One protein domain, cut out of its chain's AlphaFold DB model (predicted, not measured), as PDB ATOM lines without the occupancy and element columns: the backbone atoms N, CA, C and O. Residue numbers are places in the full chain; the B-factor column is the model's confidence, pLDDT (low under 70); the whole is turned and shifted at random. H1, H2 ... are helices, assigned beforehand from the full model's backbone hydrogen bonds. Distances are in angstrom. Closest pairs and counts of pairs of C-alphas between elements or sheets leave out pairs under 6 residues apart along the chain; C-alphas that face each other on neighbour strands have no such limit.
ATOM      1  N   GLN A   2    -110.266  29.968  51.627       56.69
ATOM      2  CA  GLN A   2    -109.978  30.842  52.787       56.69
ATOM      3  C   GLN A   2    -108.990  30.248  53.807       56.69
ATOM      4  O   GLN A   2    -108.194  30.994  54.371       56.69
ATOM      5  N   GLU A   3    -108.986  28.927  54.001       57.31
ATOM      6  CA  GLU A   3    -108.084  28.261  54.954       57.31
ATOM      7  C   GLU A   3    -106.611  28.392  54.555       57.31
ATOM      8  O   GLU A   3    -105.790  28.809  55.369       57.31
ATOM      9  N   ARG A   4    -106.284  28.155  53.274       68.75
ATOM     10  CA  ARG A   4    -104.918  28.327  52.746       68.75
ATOM     11  C   ARG A   4    -104.407  29.755  52.948       68.75
ATOM     12  O   ARG A   4    -103.252  29.947  53.308       68.75
ATOM     13  N   GLY A   5    -105.278  30.752  52.781       75.94
ATOM     14  CA  GLY A   5    -104.930  32.155  53.015       75.94
ATOM     15  C   GLY A   5    -104.569  32.452  54.473       75.94
ATOM     16  O   GLY A   5    -103.621  33.189  54.720       75.94
ATOM     17  N   ALA A   6    -105.271  31.852  55.440       79.25
ATOM     18  CA  ALA A   6    -104.973  32.051  56.858       79.25
ATOM     19  C   ALA A   6    -103.619  31.445  57.259       79.25
ATOM     20  O   ALA A   6    -102.870  32.085  57.992       79.25
ATOM     21  N   PHE A   7    -103.278  30.258  56.740       85.62
ATOM     22  CA  PHE A   7    -101.965  29.647  56.972       85.62
ATOM     23  C   PHE A   7    -100.828  30.473  56.367       85.62
ATOM     24  O   PHE A   7     -99.821  30.699  57.032       85.62
ATOM     25  N   VAL A   8    -101.000  30.978  55.140       88.38
ATOM     26  CA  VAL A   8    -100.000  31.844  54.493       88.38
ATOM     27  C   VAL A   8     -99.794  33.129  55.292       88.38
ATOM     28  O   VAL A   8     -98.657  33.493  55.581       88.38
ATOM     29  N   VAL A   9    -100.875  33.805  55.692       89.50
ATOM     30  CA  VAL A   9    -100.783  35.032  56.499       89.50
ATOM     31  C   VAL A   9    -100.134  34.741  57.854       89.50
ATOM     32  O   VAL A   9     -99.234  35.473  58.248       89.50
ATOM     33  N   GLY A  10    -100.523  33.663  58.539       90.19
ATOM     34  CA  GLY A  10     -99.910  33.257  59.807       90.19
ATOM     35  C   GLY A  10     -98.414  32.960  59.674       90.19
ATOM     36  O   GLY A  10     -97.624  33.442  60.481       90.19
ATOM     37  N   GLY A  11     -98.009  32.250  58.617       91.12
ATOM     38  CA  GLY A  11     -96.603  31.983  58.310       91.12
ATOM     39  C   GLY A  11     -95.804  33.259  58.033       91.12
ATOM     40  O   GLY A  11     -94.705  33.416  58.555       91.12
ATOM     41  N   LEU A  12     -96.372  34.209  57.283       92.06
ATOM     42  CA  LEU A  12     -95.742  35.508  57.027       92.06
ATOM     43  C   LEU A  12     -95.622  36.364  58.297       92.06
ATOM     44  O   LEU A  12     -94.604  37.021  58.481       92.06
ATOM     45  N   VAL A  13     -96.625  36.346  59.183       92.75
ATOM     46  CA  VAL A  13     -96.538  37.015  60.493       92.75
ATOM     47  C   VAL A  13     -95.460  36.362  61.356       92.75
ATOM     48  O   VAL A  13     -94.643  37.070  61.935       92.75
ATOM     49  N   GLY A  14     -95.406  35.029  61.404       91.69
ATOM     50  CA  GLY A  14     -94.355  34.298  62.113       91.69
ATOM     51  C   GLY A  14     -92.961  34.650  61.589       91.69
ATOM     52  O   GLY A  14     -92.079  34.995  62.371       91.69
ATOM     53  N   LEU A  15     -92.789  34.666  60.263       91.81
ATOM     54  CA  LEU A  15     -91.560  35.124  59.616       91.81
ATOM     55  C   LEU A  15     -91.214  36.558  60.027       91.81
ATOM     56  O   LEU A  15     -90.078  36.817  60.406       91.81
ATOM     57  N   LEU A  16     -92.178  37.481  59.987       91.75
ATOM     58  CA  LEU A  16     -91.977  38.883  60.355       91.75
ATOM     59  C   LEU A  16     -91.537  39.045  61.817       91.75
ATOM     60  O   LEU A  16     -90.687  39.879  62.103       91.75
ATOM     61  N   LEU A  17     -92.101  38.261  62.738       91.81
ATOM     62  CA  LEU A  17     -91.747  38.307  64.159       91.81
ATOM     63  C   LEU A  17     -90.360  37.710  64.430       91.81
ATOM     64  O   LEU A  17     -89.632  38.212  65.283       91.81
ATOM     65  N   LEU A  18     -89.981  36.664  63.694       89.69
ATOM     66  CA  LEU A  18     -88.681  36.005  63.836       89.69
ATOM     67  C   LEU A  18     -87.555  36.763  63.126       89.69
ATOM     68  O   LEU A  18     -86.418  36.744  63.591       89.69
ATOM     69  N   PHE A  19     -87.848  37.444  62.016       89.31
ATOM     70  CA  PHE A  19     -86.837  38.079  61.173       89.31
ATOM     71  C   PHE A  19     -85.924  39.057  61.938       89.31
ATOM     72  O   PHE A  19     -84.707  38.949  61.773       89.31
ATOM     73  N   PRO A  20     -86.424  39.964  62.804       85.75
ATOM     74  CA  PRO A  20     -85.580  40.866  63.584       85.75
ATOM     75  C   PRO A  20     -84.581  40.143  64.492       85.75
ATOM     76  O   PRO A  20     -83.482  40.655  64.677       85.75
ATOM     77  N   LEU A  21     -84.903  38.942  64.995       85.31
ATOM     78  CA  LEU A  21     -84.003  38.159  65.856       85.31
ATOM     79  C   LEU A  21     -82.705  37.763  65.140       85.31
ATOM     80  O   LEU A  21     -81.677  37.566  65.789       85.31
ATOM     81  N   GLY A  22     -82.709  37.733  63.803       81.12
ATOM     82  CA  GLY A  22     -81.506  37.536  62.993       81.12
ATOM     83  C   GLY A  22     -80.400  38.565  63.258       81.12
ATOM     84  O   GLY A  22     -79.235  38.267  63.000       81.12
ATOM     85  N   SER A  23     -80.712  39.723  63.859       79.94
ATOM     86  CA  SER A  23     -79.711  40.738  64.213       79.94
ATOM     87  C   SER A  23     -78.718  40.287  65.273       79.94
ATOM     88  O   SER A  23     -77.660  40.893  65.408       79.94
ATOM     89  N   VAL A  24     -79.056  39.243  66.033       81.62
ATOM     90  CA  VAL A  24     -78.135  38.618  66.989       81.62
ATOM     91  C   VAL A  24     -77.009  37.880  66.256       81.62
ATOM     92  O   VAL A  24     -75.898  37.796  66.767       81.62
ATOM     93  N   VAL A  25     -77.279  37.378  65.048       82.31
ATOM     94  CA  VAL A  25     -76.362  36.521  64.281       82.31
ATOM     95  C   VAL A  25     -75.649  37.295  63.172       82.31
ATOM     96  O   VAL A  25     -74.467  37.071  62.924       82.31
ATOM     97  N   HIS A  26     -76.343  38.211  62.489       81.88
ATOM     98  CA  HIS A  26     -75.791  38.936  61.348       81.88
ATOM     99  C   HIS A  26     -76.316  40.374  61.265       81.88
ATOM    100  O   HIS A  26     -77.500  40.630  61.461       81.88
ATOM    101  N   VAL A  27     -75.435  41.316  60.916       79.69
ATOM    102  CA  VAL A  27     -75.790  42.717  60.656       79.69
ATOM    103  C   VAL A  27     -74.980  43.230  59.468       79.69
ATOM    104  O   VAL A  27     -73.750  43.235  59.512       79.69
ATOM    105  N   SER A  28     -75.656  43.740  58.435       77.56
ATOM    106  CA  SER A  28     -74.997  44.385  57.293       77.56
ATOM    107  C   SER A  28     -75.163  45.901  57.367       77.56
ATOM    108  O   SER A  28     -76.207  46.468  57.048       77.56
ATOM    109  N   SER A  29     -74.111  46.599  57.796       73.69
ATOM    110  CA  SER A  29     -74.169  48.043  58.065       73.69
ATOM    111  C   SER A  29     -74.219  48.922  56.809       73.69
ATOM    112  O   SER A  29     -74.691  50.064  56.895       73.69
ATOM    113  N   ARG A  30     -73.742  48.400  55.668       77.62
ATOM    114  CA  ARG A  30     -73.630  49.106  54.378       77.62
ATOM    115  C   ARG A  30     -74.877  48.969  53.504       77.62
ATOM    116  O   ARG A  30     -75.150  49.860  52.712       77.62
ATOM    117  N   PHE A  31     -75.646  47.891  53.663       81.38
ATOM    118  CA  PHE A  31     -76.781  47.586  52.789       81.38
ATOM    119  C   PHE A  31     -77.900  48.643  52.792       81.38
ATOM    120  O   PHE A  31     -78.305  49.036  51.696       81.38
ATOM    121  N   PRO A  32     -78.362  49.181  53.944       78.06
ATOM    122  CA  PRO A  32     -79.422  50.196  53.949       78.06
ATOM    123  C   PRO A  32     -79.018  51.471  53.199       78.06
ATOM    124  O   PRO A  32     -79.865  52.166  52.650       78.06
ATOM    125  N   GLY A  33     -77.711  51.754  53.156       78.75
ATOM    126  CA  GLY A  33     -77.128  52.864  52.413       78.75
ATOM    127  C   GLY A  33     -76.654  52.499  51.006       78.75
ATOM    128  O   GLY A  33     -75.791  53.170  50.464       78.75
ATOM    129  N   SER A  34     -77.137  51.408  50.424       85.12
ATOM    130  CA  SER A  34     -76.884  51.081  49.019       85.12
ATOM    131  C   SER A  34     -78.069  51.504  48.149       85.12
ATOM    132  O   SER A  34     -79.169  51.744  48.658       85.12
ATOM    133  N   LEU A  35     -77.873  51.547  46.826       85.00
ATOM    134  CA  LEU A  35     -78.964  51.770  45.870       85.00
ATOM    135  C   LEU A  35     -80.088  50.742  46.066       85.00
ATOM    136  O   LEU A  35     -81.252  51.112  46.193       85.00
ATOM    137  N   LEU A  36     -79.728  49.456  46.158       86.38
ATOM    138  CA  LEU A  36     -80.683  48.366  46.374       86.38
ATOM    139  C   LEU A  36     -81.424  48.519  47.704       86.38
ATOM    140  O   LEU A  36     -82.645  48.388  47.740       86.38
ATOM    141  N   GLY A  37     -80.707  48.863  48.776       86.75
ATOM    142  CA  GLY A  37     -81.314  49.175  50.066       86.75
ATOM    143  C   GLY A  37     -82.340  50.300  49.940       86.75
ATOM    144  O   GLY A  37     -83.474  50.142  50.379       86.75
ATOM    145  N   SER A  38     -81.986  51.401  49.281       86.38
ATOM    146  CA  SER A  38     -82.871  52.562  49.111       86.38
ATOM    147  C   SER A  38     -84.117  52.247  48.275       86.38
ATOM    148  O   SER A  38     -85.217  52.647  48.653       86.38
ATOM    149  N   VAL A  39     -83.977  51.482  47.186       91.38
ATOM    150  CA  VAL A  39     -85.112  51.021  46.364       91.38
ATOM    151  C   VAL A  39     -86.053  50.136  47.182       91.38
ATOM    152  O   VAL A  39     -87.266  50.330  47.134       91.38
ATOM    153  N   LEU A  40     -85.516  49.213  47.987       92.19
ATOM    154  CA  LEU A  40     -86.323  48.374  48.878       92.19
ATOM    155  C   LEU A  40     -87.040  49.195  49.953       92.19
ATOM    156  O   LEU A  40     -88.219  48.959  50.201       92.19
ATOM    157  N   GLY A  41     -86.365  50.177  50.553       91.88
ATOM    158  CA  GLY A  41     -86.971  51.080  51.533       91.88
ATOM    159  C   GLY A  41     -88.104  51.913  50.929       91.88
ATOM    160  O   GLY A  41     -89.169  52.044  51.528       91.88
ATOM    161  N   MET A  42     -87.920  52.410  49.703       91.88
ATOM    162  CA  MET A  42     -88.948  53.153  48.975       91.88
ATOM    163  C   MET A  42     -90.140  52.263  48.609       91.88
ATOM    164  O   MET A  42     -91.284  52.646  48.845       91.88
ATOM    165  N   ALA A  43     -89.887  51.053  48.107       95.81
ATOM    166  CA  ALA A  43     -90.932  50.072  47.826       95.81
ATOM    167  C   ALA A  43     -91.711  49.690  49.097       95.81
ATOM    168  O   ALA A  43     -92.941  49.631  49.069       95.81
ATOM    169  N   ALA A  44     -91.013  49.494  50.221       95.44
ATOM    170  CA  ALA A  44     -91.621  49.234  51.521       95.44
ATOM    171  C   ALA A  44     -92.525  50.392  51.962       95.44
ATOM    172  O   ALA A  44     -93.681  50.161  52.314       95.44
ATOM    173  N   ALA A  45     -92.035  51.633  51.883       94.50
ATOM    174  CA  ALA A  45     -92.802  52.823  52.239       94.50
ATOM    175  C   ALA A  45     -94.055  52.975  51.363       94.50
ATOM    176  O   ALA A  45     -95.147  53.171  51.891       94.50
ATOM    177  N   VAL A  46     -93.932  52.805  50.041       95.88
ATOM    178  CA  VAL A  46     -95.071  52.852  49.106       95.88
ATOM    179  C   VAL A  46     -96.101  51.772  49.438       95.88
ATOM    180  O   VAL A  46     -97.292  52.069  49.528       95.88
ATOM    181  N   LEU A  47     -95.666  50.534  49.687       96.50
ATOM    182  CA  LEU A  47     -96.572  49.457  50.092       96.50
ATOM    183  C   LEU A  47     -97.245  49.745  51.433       96.50
ATOM    184  O   LEU A  47     -98.435  49.479  51.581       96.50
ATOM    185  N   MET A  48     -96.531  50.346  52.384       95.06
ATOM    186  CA  MET A  48     -97.107  50.772  53.656       95.06
ATOM    187  C   MET A  48     -98.148  51.885  53.501       95.06
ATOM    188  O   MET A  48     -99.013  51.996  54.363       95.06
ATOM    189  N   LEU A  49     -98.157  52.673  52.422       95.62
ATOM    190  CA  LEU A  49     -99.221  53.657  52.167       95.62
ATOM    191  C   LEU A  49    -100.526  53.020  51.666       95.62
ATOM    192  O   LEU A  49    -101.599  53.601  51.830       95.62
ATOM    193  N   VAL A  50    -100.482  51.813  51.100       95.88
ATOM    194  CA  VAL A  50    -101.680  51.126  50.584       95.88
ATOM    195  C   VAL A  50    -102.708  50.826  51.694       95.88
ATOM    196  O   VAL A  50    -103.892  51.120  51.498       95.88
ATOM    197  N   PRO A  51    -102.322  50.313  52.882       94.75
ATOM    198  CA  PRO A  51    -103.228  50.192  54.022       94.75
ATOM    199  C   PRO A  51    -103.895  51.509  54.444       94.75
ATOM    200  O   PRO A  51    -105.076  51.492  54.799       94.75
ATOM    201  N   LEU A  52    -103.179  52.637  54.367       92.75
ATOM    202  CA  LEU A  52    -103.725  53.968  54.650       92.75
ATOM    203  C   LEU A  52    -104.750  54.381  53.589       92.75
ATOM    204  O   LEU A  52    -105.828  54.871  53.921       92.75
ATOM    205  N   LEU A  53    -104.455  54.122  52.313       92.31
ATOM    206  CA  LEU A  53    -105.381  54.395  51.216       92.31
ATOM    207  C   LEU A  53    -106.700  53.634  51.395       92.31
ATOM    208  O   LEU A  53    -107.767  54.198  51.161       92.31
ATOM    209  N   TYR A  54    -106.657  52.393  51.887       92.62
ATOM    210  CA  TYR A  54    -107.872  51.652  52.237       92.62
ATOM    211  C   TYR A  54    -108.737  52.391  53.272       92.62
ATOM    212  O   TYR A  54    -109.955  52.459  53.098       92.62
ATOM    213  N   LEU A  55    -108.139  52.986  54.312       90.81
ATOM    214  CA  LEU A  55    -108.877  53.780  55.303       90.81
ATOM    215  C   LEU A  55    -109.563  54.989  54.652       90.81
ATOM    216  O   LEU A  55    -110.737  55.252  54.927       90.81
ATOM    217  N   VAL A  56    -108.855  55.689  53.762       91.19
ATOM    218  CA  VAL A  56    -109.389  56.841  53.018       91.19
ATOM    219  C   VAL A  56    -110.564  56.412  52.139       91.19
ATOM    220  O   VAL A  56    -111.638  57.005  52.223       91.19
ATOM    221  N   VAL A  57    -110.408  55.338  51.358       91.38
ATOM    222  CA  VAL A  57    -111.478  54.777  50.513       91.38
ATOM    223  C   VAL A  57    -112.675  54.352  51.360       91.38
ATOM    224  O   VAL A  57    -113.813  54.617  50.989       91.38
ATOM    225  N   LYS A  58    -112.446  53.730  52.521       89.38
ATOM    226  CA  LYS A  58    -113.522  53.303  53.422       89.38
ATOM    227  C   LYS A  58    -114.323  54.495  53.963       89.38
ATOM    228  O   LYS A  58    -115.549  54.402  54.051       89.38
ATOM    229  N   ARG A  59    -113.654  55.600  54.319       89.75
ATOM    230  CA  ARG A  59    -114.268  56.758  54.993       89.75
ATOM    231  C   ARG A  59    -114.879  57.781  54.029       89.75
ATOM    232  O   ARG A  59    -115.888  58.392  54.366       89.75
ATOM    233  N   VAL A  60    -114.321  57.944  52.829       91.81
ATOM    234  CA  VAL A  60    -114.786  58.925  51.834       91.81
ATOM    235  C   VAL A  60    -115.762  58.271  50.853       91.81
ATOM    236  O   VAL A  60    -115.358  57.521  49.966       91.81
ATOM    237  N   ALA A  61    -117.057  58.582  50.972       88.44
ATOM    238  CA  ALA A  61    -118.121  57.939  50.188       88.44
ATOM    239  C   ALA A  61    -117.953  58.076  48.663       88.44
ATOM    240  O   ALA A  61    -118.181  57.117  47.929       88.44
ATOM    241  N   TRP A  62    -117.496  59.237  48.185       92.69
ATOM    242  CA  TRP A  62    -117.222  59.464  46.763       92.69
ATOM    243  C   TRP A  62    -116.119  58.543  46.228       92.69
ATOM    244  O   TRP A  62    -116.275  57.924  45.174       92.69
ATOM    245  N   LEU A  63    -115.021  58.410  46.980       88.31
ATOM    246  CA  LEU A  63    -113.890  57.579  46.581       88.31
ATOM    247  C   LEU A  63    -114.262  56.099  46.660       88.31
ATOM    248  O   LEU A  63    -113.956  55.347  45.738       88.31
ATOM    249  N   ARG A  64    -114.997  55.710  47.711       89.12
ATOM    250  CA  ARG A  64    -115.579  54.373  47.852       89.12
ATOM    251  C   ARG A  64    -116.340  53.983  46.596       89.12
ATOM    252  O   ARG A  64    -115.946  53.019  45.960       89.12
ATOM    253  N   ASN A  65    -117.346  54.764  46.199       89.31
ATOM    254  CA  ASN A  65    -118.219  54.434  45.068       89.31
ATOM    255  C   ASN A  65    -117.445  54.286  43.746       89.31
ATOM    256  O   ASN A  65    -117.767  53.418  42.935       89.31
ATOM    257  N   ARG A  66    -116.399  55.099  43.533       91.75
ATOM    258  CA  ARG A  66    -115.531  54.989  42.351       91.75
ATOM    259  C   ARG A  66    -114.668  53.736  42.374       91.75
ATOM    260  O   ARG A  66    -114.632  53.012  41.386       91.75
ATOM    261  N   VAL A  67    -113.977  53.473  43.482       88.38
ATOM    262  CA  VAL A  67    -113.066  52.324  43.591       88.38
ATOM    263  C   VAL A  67    -113.852  51.015  43.596       88.38
ATOM    264  O   VAL A  67    -113.450  50.066  42.928       88.38
ATOM    265  N   THR A  68    -115.016  50.974  44.254       89.25
ATOM    266  CA  THR A  68    -115.866  49.776  44.306       89.25
ATOM    267  C   THR A  68    -116.483  49.391  42.969       89.25
ATOM    268  O   THR A  68    -116.953  48.266  42.836       89.25
ATOM    269  N   ARG A  69    -116.442  50.277  41.963       90.44
ATOM    270  CA  ARG A  69    -116.795  49.942  40.577       90.44
ATOM    271  C   ARG A  69    -115.783  48.988  39.932       90.44
ATOM    272  O   ARG A  69    -116.159  48.216  39.060       90.44
ATOM    273  N   PHE A  70    -114.521  49.046  40.358       91.38
ATOM    274  CA  PHE A  70    -113.431  48.230  39.816       91.38
ATOM    275  C   PHE A  70    -113.023  47.095  40.759       91.38
ATOM    276  O   PHE A  70    -112.689  46.003  40.310       91.38
ATOM    277  N   VAL A  71    -113.031  47.344  42.072       91.12
ATOM    278  CA  VAL A  71    -112.493  46.424  43.078       91.12
ATOM    279  C   VAL A  71    -113.450  46.310  44.259       91.12
ATOM    280  O   VAL A  71    -113.744  47.295  44.928       91.12
ATOM    281  N   SER A  72    -113.908  45.096  44.567       93.38
ATOM    282  CA  SER A  72    -114.825  44.870  45.693       93.38
ATOM    283  C   SER A  72    -114.215  45.272  47.047       93.38
ATOM    284  O   SER A  72    -113.006  45.149  47.263       93.38
ATOM    285  N   MET A  73    -115.054  45.652  48.020       90.69
ATOM    286  CA  MET A  73    -114.600  45.950  49.393       90.69
ATOM    287  C   MET A  73    -113.858  44.774  50.046       90.69
ATOM    288  O   MET A  73    -112.909  44.981  50.803       90.69
ATOM    289  N   ARG A  74    -114.250  43.534  49.725       89.25
ATOM    290  CA  ARG A  74    -113.573  42.321  50.210       89.25
ATOM    291  C   ARG A  74    -112.146  42.228  49.671       89.25
ATOM    292  O   ARG A  74    -111.236  41.875  50.420       89.25
ATOM    293  N   THR A  75    -111.949  42.568  48.399       91.12
ATOM    294  CA  THR A  75    -110.631  42.593  47.756       91.12
ATOM    295  C   THR A  75    -109.767  43.720  48.315       91.12
ATOM    296  O   THR A  75    -108.610  43.479  48.637       91.12
ATOM    297  N   LEU A  76    -110.323  44.917  48.525       92.94
ATOM    298  CA  LEU A  76    -109.596  46.032  49.146       92.94
ATOM    299  C   LEU A  76    -109.098  45.690  50.558       92.94
ATOM    300  O   LEU A  76    -107.958  45.996  50.899       92.94
ATOM    301  N   LEU A  77    -109.912  44.995  51.358       91.88
ATOM    302  CA  LEU A  77    -109.486  44.498  52.667       91.88
ATOM    303  C   LEU A  77    -108.363  43.453  52.551       91.88
ATOM    304  O   LEU A  77    -107.448  43.435  53.372       91.88
ATOM    305  N   ALA A  78    -108.415  42.576  51.544       92.06
ATOM    306  CA  ALA A  78    -107.339  41.621  51.296       92.06
ATOM    307  C   ALA A  78    -106.035  42.343  50.918       92.06
ATOM    308  O   ALA A  78    -104.993  42.031  51.489       92.06
ATOM    309  N   ILE A  79    -106.110  43.343  50.035       94.06
ATOM    310  CA  ILE A  79    -104.979  44.196  49.648       94.06
ATOM    311  C   ILE A  79    -104.402  44.917  50.871       94.06
ATOM    312  O   ILE A  79    -103.191  44.894  51.053       94.06
ATOM    313  N   HIS A  80    -105.243  45.487  51.742       95.12
ATOM    314  CA  HIS A  80    -104.807  46.116  52.993       95.12
ATOM    315  C   HIS A  80    -103.975  45.153  53.851       95.12
ATOM    316  O   HIS A  80    -102.902  45.528  54.312       95.12
ATOM    317  N   VAL A  81    -104.417  43.900  54.026       93.94
ATOM    318  CA  VAL A  81    -103.646  42.922  54.812       93.94
ATOM    319  C   VAL A  81    -102.355  42.516  54.118       93.94
ATOM    320  O   VAL A  81    -101.310  42.528  54.755       93.94
ATOM    321  N   TYR A  82    -102.390  42.168  52.831       94.25
ATOM    322  CA  TYR A  82    -101.173  41.737  52.141       94.25
ATOM    323  C   TYR A  82    -100.144  42.867  52.038       94.25
ATOM    324  O   TYR A  82     -98.978  42.640  52.340       94.25
ATOM    325  N   ALA A  83    -100.557  44.090  51.701       95.50
ATOM    326  CA  ALA A  83     -99.665  45.248  51.696       95.50
ATOM    327  C   ALA A  83     -99.168  45.592  53.109       95.50
ATOM    328  O   ALA A  83     -97.989  45.893  53.294       95.50
ATOM    329  N   GLY A  84    -100.038  45.455  54.114       94.44
ATOM    330  CA  GLY A  84     -99.710  45.606  55.528       94.44
ATOM    331  C   GLY A  84     -98.775  44.532  56.087       94.44
ATOM    332  O   GLY A  84     -98.274  44.722  57.182       94.44
ATOM    333  N   LEU A  85     -98.504  43.441  55.362       95.25
ATOM    334  CA  LEU A  85     -97.480  42.444  55.704       95.25
ATOM    335  C   LEU A  85     -96.225  42.603  54.835       95.25
ATOM    336  O   LEU A  85     -95.113  42.631  55.353       95.25
ATOM    337  N   LEU A  86     -96.395  42.735  53.517       95.69
ATOM    338  CA  LEU A  86     -95.289  42.844  52.564       95.69
ATOM    339  C   LEU A  86     -94.479  44.131  52.755       95.69
ATOM    340  O   LEU A  86     -93.255  44.082  52.683       95.69
ATOM    341  N   GLY A  87     -95.140  45.260  53.039       95.75
ATOM    342  CA  GLY A  87     -94.470  46.525  53.350       95.75
ATOM    343  C   GLY A  87     -93.501  46.375  54.530       95.75
ATOM    344  O   GLY A  87     -92.306  46.608  54.353       95.75
ATOM    345  N   PRO A  88     -93.969  45.904  55.700       95.06
ATOM    346  CA  PRO A  88     -93.106  45.555  56.824       95.06
ATOM    347  C   PRO A  88     -91.962  44.584  56.520       95.06
ATOM    348  O   PRO A  88     -90.832  44.837  56.931       95.06
ATOM    349  N   ILE A  89     -92.221  43.500  55.780       94.38
ATOM    350  CA  ILE A  89     -91.179  42.530  55.405       94.38
ATOM    351  C   ILE A  89     -90.066  43.225  54.614       94.38
ATOM    352  O   ILE A  89     -88.891  43.088  54.951       94.38
ATOM    353  N   LEU A  90     -90.421  44.020  53.602       94.38
ATOM    354  CA  LEU A  90     -89.438  44.777  52.826       94.38
ATOM    355  C   LEU A  90     -88.727  45.836  53.676       94.38
ATOM    356  O   LEU A  90     -87.531  46.044  53.497       94.38
ATOM    357  N   GLY A  91     -89.426  46.462  54.627       92.75
ATOM    358  CA  GLY A  91     -88.838  47.405  55.580       92.75
ATOM    359  C   GLY A  91     -87.778  46.757  56.476       92.75
ATOM    360  O   GLY A  91     -86.712  47.333  56.690       92.75
ATOM    361  N   LEU A  92     -88.024  45.532  56.943       92.19
ATOM    362  CA  LEU A  92     -87.051  44.758  57.717       92.19
ATOM    363  C   LEU A  92     -85.837  44.346  56.876       92.19
ATOM    364  O   LEU A  92     -84.703  44.455  57.344       92.19
ATOM    365  N   VAL A  93     -86.057  43.924  55.625       91.69
ATOM    366  CA  VAL A  93     -84.964  43.629  54.684       91.69
ATOM    367  C   VAL A  93     -84.144  44.890  54.399       91.69
ATOM    368  O   VAL A  93     -82.919  44.840  54.454       91.69
ATOM    369  N   HIS A  94     -84.796  46.036  54.170       90.69
ATOM    370  CA  HIS A  94     -84.141  47.340  54.015       90.69
ATOM    371  C   HIS A  94     -83.279  47.695  55.232       90.69
ATOM    372  O   HIS A  94     -82.146  48.145  55.069       90.69
ATOM    373  N   ALA A  95     -83.789  47.457  56.445       86.81
ATOM    374  CA  ALA A  95     -83.052  47.710  57.677       86.81
ATOM    375  C   ALA A  95     -81.804  46.820  57.819       86.81
ATOM    376  O   ALA A  95     -80.887  47.202  58.548       86.81
ATOM    377  N   ALA A  96     -81.754  45.661  57.144       84.50
ATOM    378  CA  ALA A  96     -80.650  44.693  57.167       84.50
ATOM    379  C   ALA A  96     -80.103  44.431  58.580       84.50
ATOM    380  O   ALA A  96     -78.890  44.457  58.823       84.50
ATOM    381  N   HIS A  97     -81.035  44.252  59.525       79.81
ATOM    382  CA  HIS A  97     -80.766  43.993  60.942       79.81
ATOM    383  C   HIS A  97     -80.020  45.114  61.692       79.81
ATOM    384  O   HIS A  97     -79.510  44.917  62.796       79.81
ATOM    385  N   LYS A  98     -79.974  46.329  61.136       78.44
ATOM    386  CA  LYS A  98     -79.320  47.501  61.736       78.44
ATOM    387  C   LYS A  98     -80.274  48.286  62.652       78.44
ATOM    388  O   LYS A  98     -80.741  49.368  62.304       78.44
ATOM    389  N   PHE A  99     -80.485  47.805  63.876       77.19
ATOM    390  CA  PHE A  99     -81.394  48.427  64.861       77.19
ATOM    391  C   PHE A  99     -80.712  49.373  65.869       77.19
ATOM    392  O   PHE A  99     -81.100  49.446  67.029       77.19
ATOM    393  N   ARG A 100     -79.666  50.103  65.460       77.06
ATOM    394  CA  ARG A 100     -78.889  50.963  66.384       77.06
ATOM    395  C   ARG A 100     -79.471  52.361  66.612       77.06
ATOM    396  O   ARG A 100     -78.983  53.076  67.478       77.06
ATOM    397  N   SER A 101     -80.465  52.775  65.826       85.62
ATOM    398  CA  SER A 101     -81.097  54.088  65.992       85.62
ATOM    399  C   SER A 101     -82.397  53.962  66.795       85.62
ATOM    400  O   SER A 101     -83.178  53.051  66.504       85.62
ATOM    401  N   PRO A 102     -82.678  54.880  67.741       89.12
ATOM    402  CA  PRO A 102     -83.948  54.887  68.469       89.12
ATOM    403  C   PRO A 102     -85.160  54.932  67.531       89.12
ATOM    404  O   PRO A 102     -86.135  54.225  67.758       89.12
ATOM    405  N   LEU A 103     -85.060  55.699  66.437       90.19
ATOM    406  CA  LEU A 103     -86.100  55.801  65.407       90.19
ATOM    407  C   LEU A 103     -86.318  54.490  64.643       90.19
ATOM    408  O   LEU A 103     -87.455  54.103  64.404       90.19
ATOM    409  N   GLY A 104     -85.248  53.793  64.251       88.94
ATOM    410  CA  GLY A 104     -85.366  52.514  63.549       88.94
ATOM    411  C   GLY A 104     -85.925  51.408  64.445       88.94
ATOM    412  O   GLY A 104     -86.737  50.601  63.992       88.94
ATOM    413  N   LEU A 105     -85.532  51.392  65.724       91.19
ATOM    414  CA  LEU A 105     -86.046  50.438  66.703       91.19
ATOM    415  C   LEU A 105     -87.529  50.691  67.005       91.19
ATOM    416  O   LEU A 105     -88.318  49.749  66.976       91.19
ATOM    417  N   SER A 106     -87.924  51.948  67.234       94.31
ATOM    418  CA  SER A 106     -89.325  52.298  67.488       94.31
ATOM    419  C   SER A 106     -90.208  52.038  66.270       94.31
ATOM    420  O   SER A 106     -91.285  51.463  66.421       94.31
ATOM    421  N   LEU A 107     -89.741  52.374  65.061       93.50
ATOM    422  CA  LEU A 107     -90.453  52.086  63.816       93.50
ATOM    423  C   LEU A 107     -90.652  50.579  63.628       93.50
ATOM    424  O   LEU A 107     -91.757  50.145  63.318       93.50
ATOM    425  N   THR A 108     -89.608  49.780  63.870       93.50
ATOM    426  CA  THR A 108     -89.686  48.314  63.796       93.50
ATOM    427  C   THR A 108     -90.659  47.760  64.835       93.50
ATOM    428  O   THR A 108     -91.561  47.006  64.485       93.50
ATOM    429  N   GLY A 109     -90.539  48.166  66.102       94.81
ATOM    430  CA  GLY A 109     -91.437  47.711  67.164       94.81
ATOM    431  C   GLY A 109     -92.899  48.066  66.886       94.81
ATOM    432  O   GLY A 109     -93.777  47.210  66.992       94.81
ATOM    433  N   MET A 110     -93.163  49.300  66.448       96.25
ATOM    434  CA  MET A 110     -94.511  49.749  66.097       96.25
ATOM    435  C   MET A 110     -95.063  48.990  64.887       96.25
ATOM    436  O   MET A 110     -96.234  48.626  64.858       96.25
ATOM    437  N   MET A 111     -94.218  48.701  63.901       95.44
ATOM    438  CA  MET A 111     -94.586  47.926  62.722       95.44
ATOM    439  C   MET A 111     -95.012  46.502  63.099       95.44
ATOM    440  O   MET A 111     -96.076  46.056  62.670       95.44
ATOM    441  N   LEU A 112     -94.237  45.817  63.949       95.69
ATOM    442  CA  LEU A 112     -94.601  44.495  64.469       95.69
ATOM    443  C   LEU A 112     -95.908  44.551  65.269       95.69
ATOM    444  O   LEU A 112     -96.777  43.698  65.090       95.69
ATOM    445  N   LEU A 113     -96.078  45.577  66.110       96.75
ATOM    446  CA  LEU A 113     -97.285  45.769  66.913       96.75
ATOM    447  C   LEU A 113     -98.532  45.982  66.039       96.75
ATOM    448  O   LEU A 113     -99.572  45.375  66.290       96.75
ATOM    449  N   VAL A 114     -98.444  46.797  64.986       96.75
ATOM    450  CA  VAL A 114     -99.554  47.023  64.045       96.75
ATOM    451  C   VAL A 114     -99.917  45.736  63.305       96.75
ATOM    452  O   VAL A 114    -101.101  45.409  63.195       96.75
ATOM    453  N   VAL A 115     -98.928  44.964  62.842       95.88
ATOM    454  CA  VAL A 115     -99.192  43.676  62.184       95.88
ATOM    455  C   VAL A 115     -99.836  42.686  63.151       95.88
ATOM    456  O   VAL A 115    -100.832  42.055  62.796       95.88
ATOM    457  N   LEU A 116     -99.330  42.578  64.383       95.12
ATOM    458  CA  LEU A 116     -99.879  41.677  65.394       95.12
ATOM    459  C   LEU A 116    -101.318  42.062  65.762       95.12
ATOM    460  O   LEU A 116    -102.208  41.209  65.762       95.12
ATOM    461  N   THR A 117    -101.569  43.350  66.010       95.31
ATOM    462  CA  THR A 117    -102.915  43.837  66.336       95.31
ATOM    463  C   THR A 117    -103.891  43.625  65.178       95.31
ATOM    464  O   THR A 117    -105.032  43.209  65.396       95.31
ATOM    465  N   GLY A 118    -103.444  43.828  63.935       93.56
ATOM    466  CA  GLY A 118    -104.236  43.567  62.734       93.56
ATOM    467  C   GLY A 118    -104.537  42.079  62.532       93.56
ATOM    468  O   GLY A 118    -105.674  41.712  62.222       93.56
ATOM    469  N   TYR A 119    -103.546  41.210  62.755       93.12
ATOM    470  CA  TYR A 119    -103.696  39.757  62.658       93.12
ATOM    471  C   TYR A 119    -104.710  39.226  63.674       93.12
ATOM    472  O   TYR A 119    -105.659  38.538  63.292       93.12
ATOM    473  N   VAL A 120    -104.571  39.601  64.950       91.69
ATOM    474  CA  VAL A 120    -105.509  39.207  66.014       91.69
ATOM    475  C   VAL A 120    -106.918  39.716  65.704       91.69
ATOM    476  O   VAL A 120    -107.869  38.933  65.716       91.69
ATOM    477  N   GLY A 121    -107.061  40.989  65.325       89.31
ATOM    478  CA  GLY A 121    -108.365  41.566  64.998       89.31
ATOM    479  C   GLY A 121    -109.056  40.860  63.827       89.31
ATOM    480  O   GLY A 121    -110.250  40.573  63.882       89.31
ATOM    481  N   ARG A 122    -108.313  40.521  62.767       87.62
ATOM    482  CA  ARG A 122    -108.886  39.885  61.573       87.62
ATOM    483  C   ARG A 122    -109.077  38.378  61.707       87.62
ATOM    484  O   ARG A 122    -109.936  37.831  61.028       87.62
ATOM    485  N   HIS A 123    -108.234  37.660  62.436       85.81
ATOM    486  CA  HIS A 123    -108.258  36.191  62.413       85.81
ATOM    487  C   HIS A 123    -108.794  35.583  63.693       85.81
ATOM    488  O   HIS A 123    -109.458  34.558  63.603       85.81
ATOM    489  N   LEU A 124    -108.573  36.211  64.845       83.12
ATOM    490  CA  LEU A 124    -109.155  35.739  66.093       83.12
ATOM    491  C   LEU A 124    -110.555  36.329  66.273       83.12
ATOM    492  O   LEU A 124    -111.538  35.592  66.251       83.12
ATOM    493  N   LEU A 125    -110.665  37.661  66.334       80.44
ATOM    494  CA  LEU A 125    -111.936  38.317  66.669       80.44
ATOM    495  C   LEU A 125    -113.016  38.108  65.606       80.44
ATOM    496  O   LEU A 125    -114.163  37.839  65.952       80.44
ATOM    497  N   LEU A 126    -112.668  38.157  64.313       84.06
ATOM    498  CA  LEU A 126    -113.656  37.880  63.262       84.06
ATOM    499  C   LEU A 126    -114.157  36.434  63.291       84.06
ATOM    500  O   LEU A 126    -115.334  36.230  63.029       84.06
ATOM    501  N   ARG A 127    -113.306  35.444  63.602       83.25
ATOM    502  CA  ARG A 127    -113.741  34.037  63.667       83.25
ATOM    503  C   ARG A 127    -114.719  33.819  64.811       83.25
ATOM    504  O   ARG A 127    -115.760  33.207  64.594       83.25
ATOM    505  N   ILE A 128    -114.403  34.371  65.984       80.12
ATOM    506  CA  ILE A 128    -115.299  34.342  67.145       80.12
ATOM    507  C   ILE A 128    -116.611  35.050  66.781       80.12
ATOM    508  O   ILE A 128    -117.678  34.471  66.928       80.12
ATOM    509  N   SER A 129    -116.548  36.241  66.179       79.69
ATOM    510  CA  SER A 129    -117.751  36.988  65.790       79.69
ATOM    511  C   SER A 129    -118.618  36.228  64.787       79.69
ATOM    512  O   SER A 129    -119.836  36.227  64.919       79.69
ATOM    513  N   THR A 130    -118.023  35.546  63.804       79.38
ATOM    514  CA  THR A 130    -118.791  34.733  62.849       79.38
ATOM    515  C   THR A 130    -119.382  33.476  63.469       79.38
ATOM    516  O   THR A 130    -120.447  33.062  63.030       79.38
ATOM    517  N   ALA A 131    -118.717  32.878  64.460       76.75
ATOM    518  CA  ALA A 131    -119.210  31.681  65.135       76.75
ATOM    519  C   ALA A 131    -120.440  31.968  66.007       76.75
ATOM    520  O   ALA A 131    -121.251  31.078  66.223       76.75
ATOM    521  N   VAL A 132    -120.576  33.206  66.491       73.69
ATOM    522  CA  VAL A 132    -121.603  33.589  67.469       73.69
ATOM    523  C   VAL A 132    -122.756  34.397  66.839       73.69
ATOM    524  O   VAL A 132    -123.742  34.732  67.487       73.69
ATOM    525  N   LYS A 133    -122.674  34.715  65.544       75.81
ATOM    526  CA  LYS A 133    -123.666  35.548  64.858       75.81
ATOM    527  C   LYS A 133    -124.878  34.727  64.405       75.81
ATOM    528  O   LYS A 133    -124.719  33.855  63.557       75.81
ATOM    529  N   ARG A 207    -113.620  47.822  71.122       90.38
ATOM    530  CA  ARG A 207    -112.419  48.259  71.853       90.38
ATOM    531  C   ARG A 207    -111.119  47.956  71.102       90.38
ATOM    532  O   ARG A 207    -110.143  48.687  71.247       90.38
ATOM    533  N   TRP A 208    -111.085  46.912  70.272       93.06
ATOM    534  CA  TRP A 208    -109.881  46.500  69.541       93.06
ATOM    535  C   TRP A 208    -109.556  47.392  68.341       93.06
ATOM    536  O   TRP A 208    -108.397  47.736  68.090       93.06
ATOM    537  N   LEU A 209    -110.579  47.781  67.578       90.69
ATOM    538  CA  LEU A 209    -110.418  48.623  66.395       90.69
ATOM    539  C   LEU A 209    -109.679  49.954  66.664       90.69
ATOM    540  O   LEU A 209    -108.780  50.285  65.877       90.69
ATOM    541  N   PRO A 210    -109.984  50.725  67.730       93.94
ATOM    542  CA  PRO A 210    -109.249  51.946  68.031       93.94
ATOM    543  C   PRO A 210    -107.797  51.660  68.416       93.94
ATOM    544  O   PRO A 210    -106.930  52.407  67.981       93.94
ATOM    545  N   ILE A 211    -107.491  50.561  69.115       94.94
ATOM    546  CA  ILE A 211    -106.104  50.181  69.446       94.94
ATOM    547  C   ILE A 211    -105.277  49.982  68.167       94.94
ATOM    548  O   ILE A 211    -104.202  50.567  68.015       94.94
ATOM    549  N   HIS A 212    -105.795  49.212  67.206       95.50
ATOM    550  CA  HIS A 212    -105.127  49.019  65.915       95.50
ATOM    551  C   HIS A 212    -104.997  50.339  65.134       95.50
ATOM    552  O   HIS A 212    -103.971  50.618  64.518       95.50
ATOM    553  N   THR A 213    -106.021  51.192  65.191       93.81
ATOM    554  CA  THR A 213    -106.007  52.486  64.495       93.81
ATOM    555  C   THR A 213    -104.979  53.447  65.100       93.81
ATOM    556  O   THR A 213    -104.219  54.068  64.363       93.81
ATOM    557  N   VAL A 214    -104.914  53.556  66.429       96.38
ATOM    558  CA  VAL A 214    -103.958  54.418  67.141       96.38
ATOM    559  C   VAL A 214    -102.526  53.952  66.899       96.38
ATOM    560  O   VAL A 214    -101.671  54.764  66.554       96.38
ATOM    561  N   THR A 215    -102.263  52.648  67.006       96.31
ATOM    562  CA  THR A 215    -100.934  52.091  66.703       96.31
ATOM    563  C   THR A 215    -100.533  52.345  65.248       96.31
ATOM    564  O   THR A 215     -99.396  52.737  64.993       96.31
ATOM    565  N   ALA A 216    -101.464  52.238  64.292       96.12
ATOM    566  CA  ALA A 216    -101.205  52.597  62.898       96.12
ATOM    567  C   ALA A 216    -100.894  54.094  62.718       96.12
ATOM    568  O   ALA A 216     -99.970  54.440  61.986       96.12
ATOM    569  N   ILE A 217    -101.604  54.997  63.403       96.25
ATOM    570  CA  ILE A 217    -101.315  56.442  63.357       96.25
ATOM    571  C   ILE A 217     -99.893  56.723  63.857       96.25
ATOM    572  O   ILE A 217     -99.133  57.425  63.188       96.25
ATOM    573  N   LEU A 218     -99.510  56.136  64.995       97.25
ATOM    574  CA  LEU A 218     -98.159  56.272  65.540       97.25
ATOM    575  C   LEU A 218     -97.104  55.709  64.575       97.25
ATOM    576  O   LEU A 218     -96.067  56.342  64.370       97.25
ATOM    577  N   LEU A 219     -97.385  54.567  63.936       97.06
ATOM    578  CA  LEU A 219     -96.516  53.976  62.915       97.06
ATOM    579  C   LEU A 219     -96.262  54.944  61.760       97.06
ATOM    580  O   LEU A 219     -95.111  55.150  61.385       97.06
ATOM    581  N   TYR A 220     -97.313  55.547  61.201       96.50
ATOM    582  CA  TYR A 220     -97.166  56.486  60.088       96.50
ATOM    583  C   TYR A 220     -96.437  57.766  60.498       96.50
ATOM    584  O   TYR A 220     -95.656  58.286  59.703       96.50
ATOM    585  N   GLY A 221     -96.623  58.242  61.735       97.00
ATOM    586  CA  GLY A 221     -95.837  59.350  62.283       97.00
ATOM    587  C   GLY A 221     -94.340  59.028  62.326       97.00
ATOM    588  O   GLY A 221     -93.520  59.807  61.838       97.00
ATOM    589  N   LEU A 222     -93.977  57.844  62.830       96.12
ATOM    590  CA  LEU A 222     -92.590  57.371  62.839       96.12
ATOM    591  C   LEU A 222     -92.041  57.144  61.427       96.12
ATOM    592  O   LEU A 222     -90.888  57.478  61.163       96.12
ATOM    593  N   LEU A 223     -92.851  56.609  60.510       95.12
ATOM    594  CA  LEU A 223     -92.461  56.393  59.117       95.12
ATOM    595  C   LEU A 223     -92.171  57.726  58.420       95.12
ATOM    596  O   LEU A 223     -91.143  57.855  57.758       95.12
ATOM    597  N   ALA A 224     -93.034  58.727  58.602       95.00
ATOM    598  CA  ALA A 224     -92.828  60.067  58.065       95.00
ATOM    599  C   ALA A 224     -91.542  60.693  58.617       95.00
ATOM    600  O   ALA A 224     -90.736  61.212  57.847       95.00
ATOM    601  N   LEU A 225     -91.302  60.574  59.927       94.06
ATOM    602  CA  LEU A 225     -90.073  61.051  60.558       94.06
ATOM    603  C   LEU A 225     -88.831  60.318  60.032       94.06
ATOM    604  O   LEU A 225     -87.794  60.938  59.809       94.06
ATOM    605  N   HIS A 226     -88.931  59.009  59.796       91.56
ATOM    606  CA  HIS A 226     -87.852  58.210  59.227       91.56
ATOM    607  C   HIS A 226     -87.519  58.661  57.798       91.56
ATOM    608  O   HIS A 226     -86.361  58.967  57.517       91.56
ATOM    609  N   VAL A 227     -88.521  58.795  56.924       90.06
ATOM    610  CA  VAL A 227     -88.339  59.293  55.548       90.06
ATOM    611  C   VAL A 227     -87.793  60.722  55.547       90.06
ATOM    612  O   VAL A 227     -86.853  61.013  54.811       90.06
ATOM    613  N   TRP A 228     -88.315  61.595  56.414       89.88
ATOM    614  CA  TRP A 228     -87.820  62.962  56.583       89.88
ATOM    615  C   TRP A 228     -86.358  62.993  57.026       89.88
ATOM    616  O   TRP A 228     -85.560  63.732  56.459       89.88
ATOM    617  N   SER A 229     -85.977  62.166  58.004       85.62
ATOM    618  CA  SER A 229     -84.583  62.045  58.440       85.62
ATOM    619  C   SER A 229     -83.677  61.555  57.308       85.62
ATOM    620  O   SER A 229     -82.566  62.058  57.161       85.62
ATOM    621  N   GLY A 230     -84.168  60.641  56.466       80.94
ATOM    622  CA  GLY A 230     -83.477  60.206  55.257       80.94
ATOM    623  C   GLY A 230     -83.257  61.372  54.299       80.94
ATOM    624  O   GLY A 230     -82.129  61.631  53.911       80.94
ATOM    625  N   TYR A 231     -84.301  62.144  54.004       81.94
ATOM    626  CA  TYR A 231     -84.204  63.331  53.154       81.94
ATOM    627  C   TYR A 231     -83.242  64.394  53.716       81.94
ATOM    628  O   TYR A 231     -82.374  64.885  52.997       81.94
ATOM    629  N   TYR A 232     -83.357  64.717  55.008       80.19
ATOM    630  CA  TYR A 232     -82.583  65.767  55.673       80.19
ATOM    631  C   TYR A 232     -81.101  65.398  55.849       80.19
ATOM    632  O   TYR A 232     -80.225  66.230  55.628       80.19
ATOM    633  N   TYR A 233     -80.805  64.147  56.227       74.12
ATOM    634  CA  TYR A 233     -79.437  63.679  56.475       74.12
ATOM    635  C   TYR A 233     -78.805  62.935  55.284       74.12
ATOM    636  O   TYR A 233     -77.601  62.655  55.319       74.12
ATOM    637  N   GLY A 234     -79.549  62.607  54.220       61.94
ATOM    638  CA  GLY A 234     -78.964  61.914  53.076       61.94
ATOM    639  C   GLY A 234     -79.873  61.539  51.902       61.94
ATOM    640  O   GLY A 234     -80.490  60.481  51.890       61.94
TER     641      GLY A 234
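Overview. This is residues 2 to 133 and 207 to 234 of the 239 residues of an uncharacterized protein of Enterovirga sp. DB1703 (UniProt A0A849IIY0). Five long helices, H1, H2, H4, H5 and H6, form a lengthwise up-and-down bundle, each running against the one before; short H3 sits at one end beside H2, and residues 126 to 133 stick out. The printed part has 160 residues with six named helices in number order and no named strand. It is all helix and compact, with radius of gyration of the C-alphas 16.7 A, spanning 51 by 34 by 27 A.

Arrangement. H5, residues 102 to 132, touches H6, residues 207 to 233, opposite ways at 25 degrees, a shallow tilt; their closest C-alphas, Thr 117 and His 212, are 5.7 A apart. H4, residues 73 to 95, forms a hairpin with H5. H4 touches H2, residues 35 to 59, closest at C-alphas Gly 87 and Ala 44, 4.3 A. H1, residues 2 to 24, touches H4 with residues 12 to 20 alone, closest at C-alphas Leu 16 and Ile 89, 6.2 A. H3, residues 61 to 67, touches H2 only at the corner. O i to N i+4 pairs are within hydrogen-bond range throughout H3, and in H1 14 of 19, H2 18 of 21, H4 18 of 19, H5 24 of 27, H6 22 of 23.

Along the chain. H5 measures 43.3 A, H6 39.5 A, H2 36.8 A. C-alpha 2 is at (-109.978, 30.842, 52.787), C-alpha 233 at (-79.437, 63.679, 56.475).

Size, cuts and confidence. Residues 134 to 206 are cut out, leaving 18.4 A between C-alphas 133 and 207. Residues 2 to 4 and 234 have pLDDT under 70.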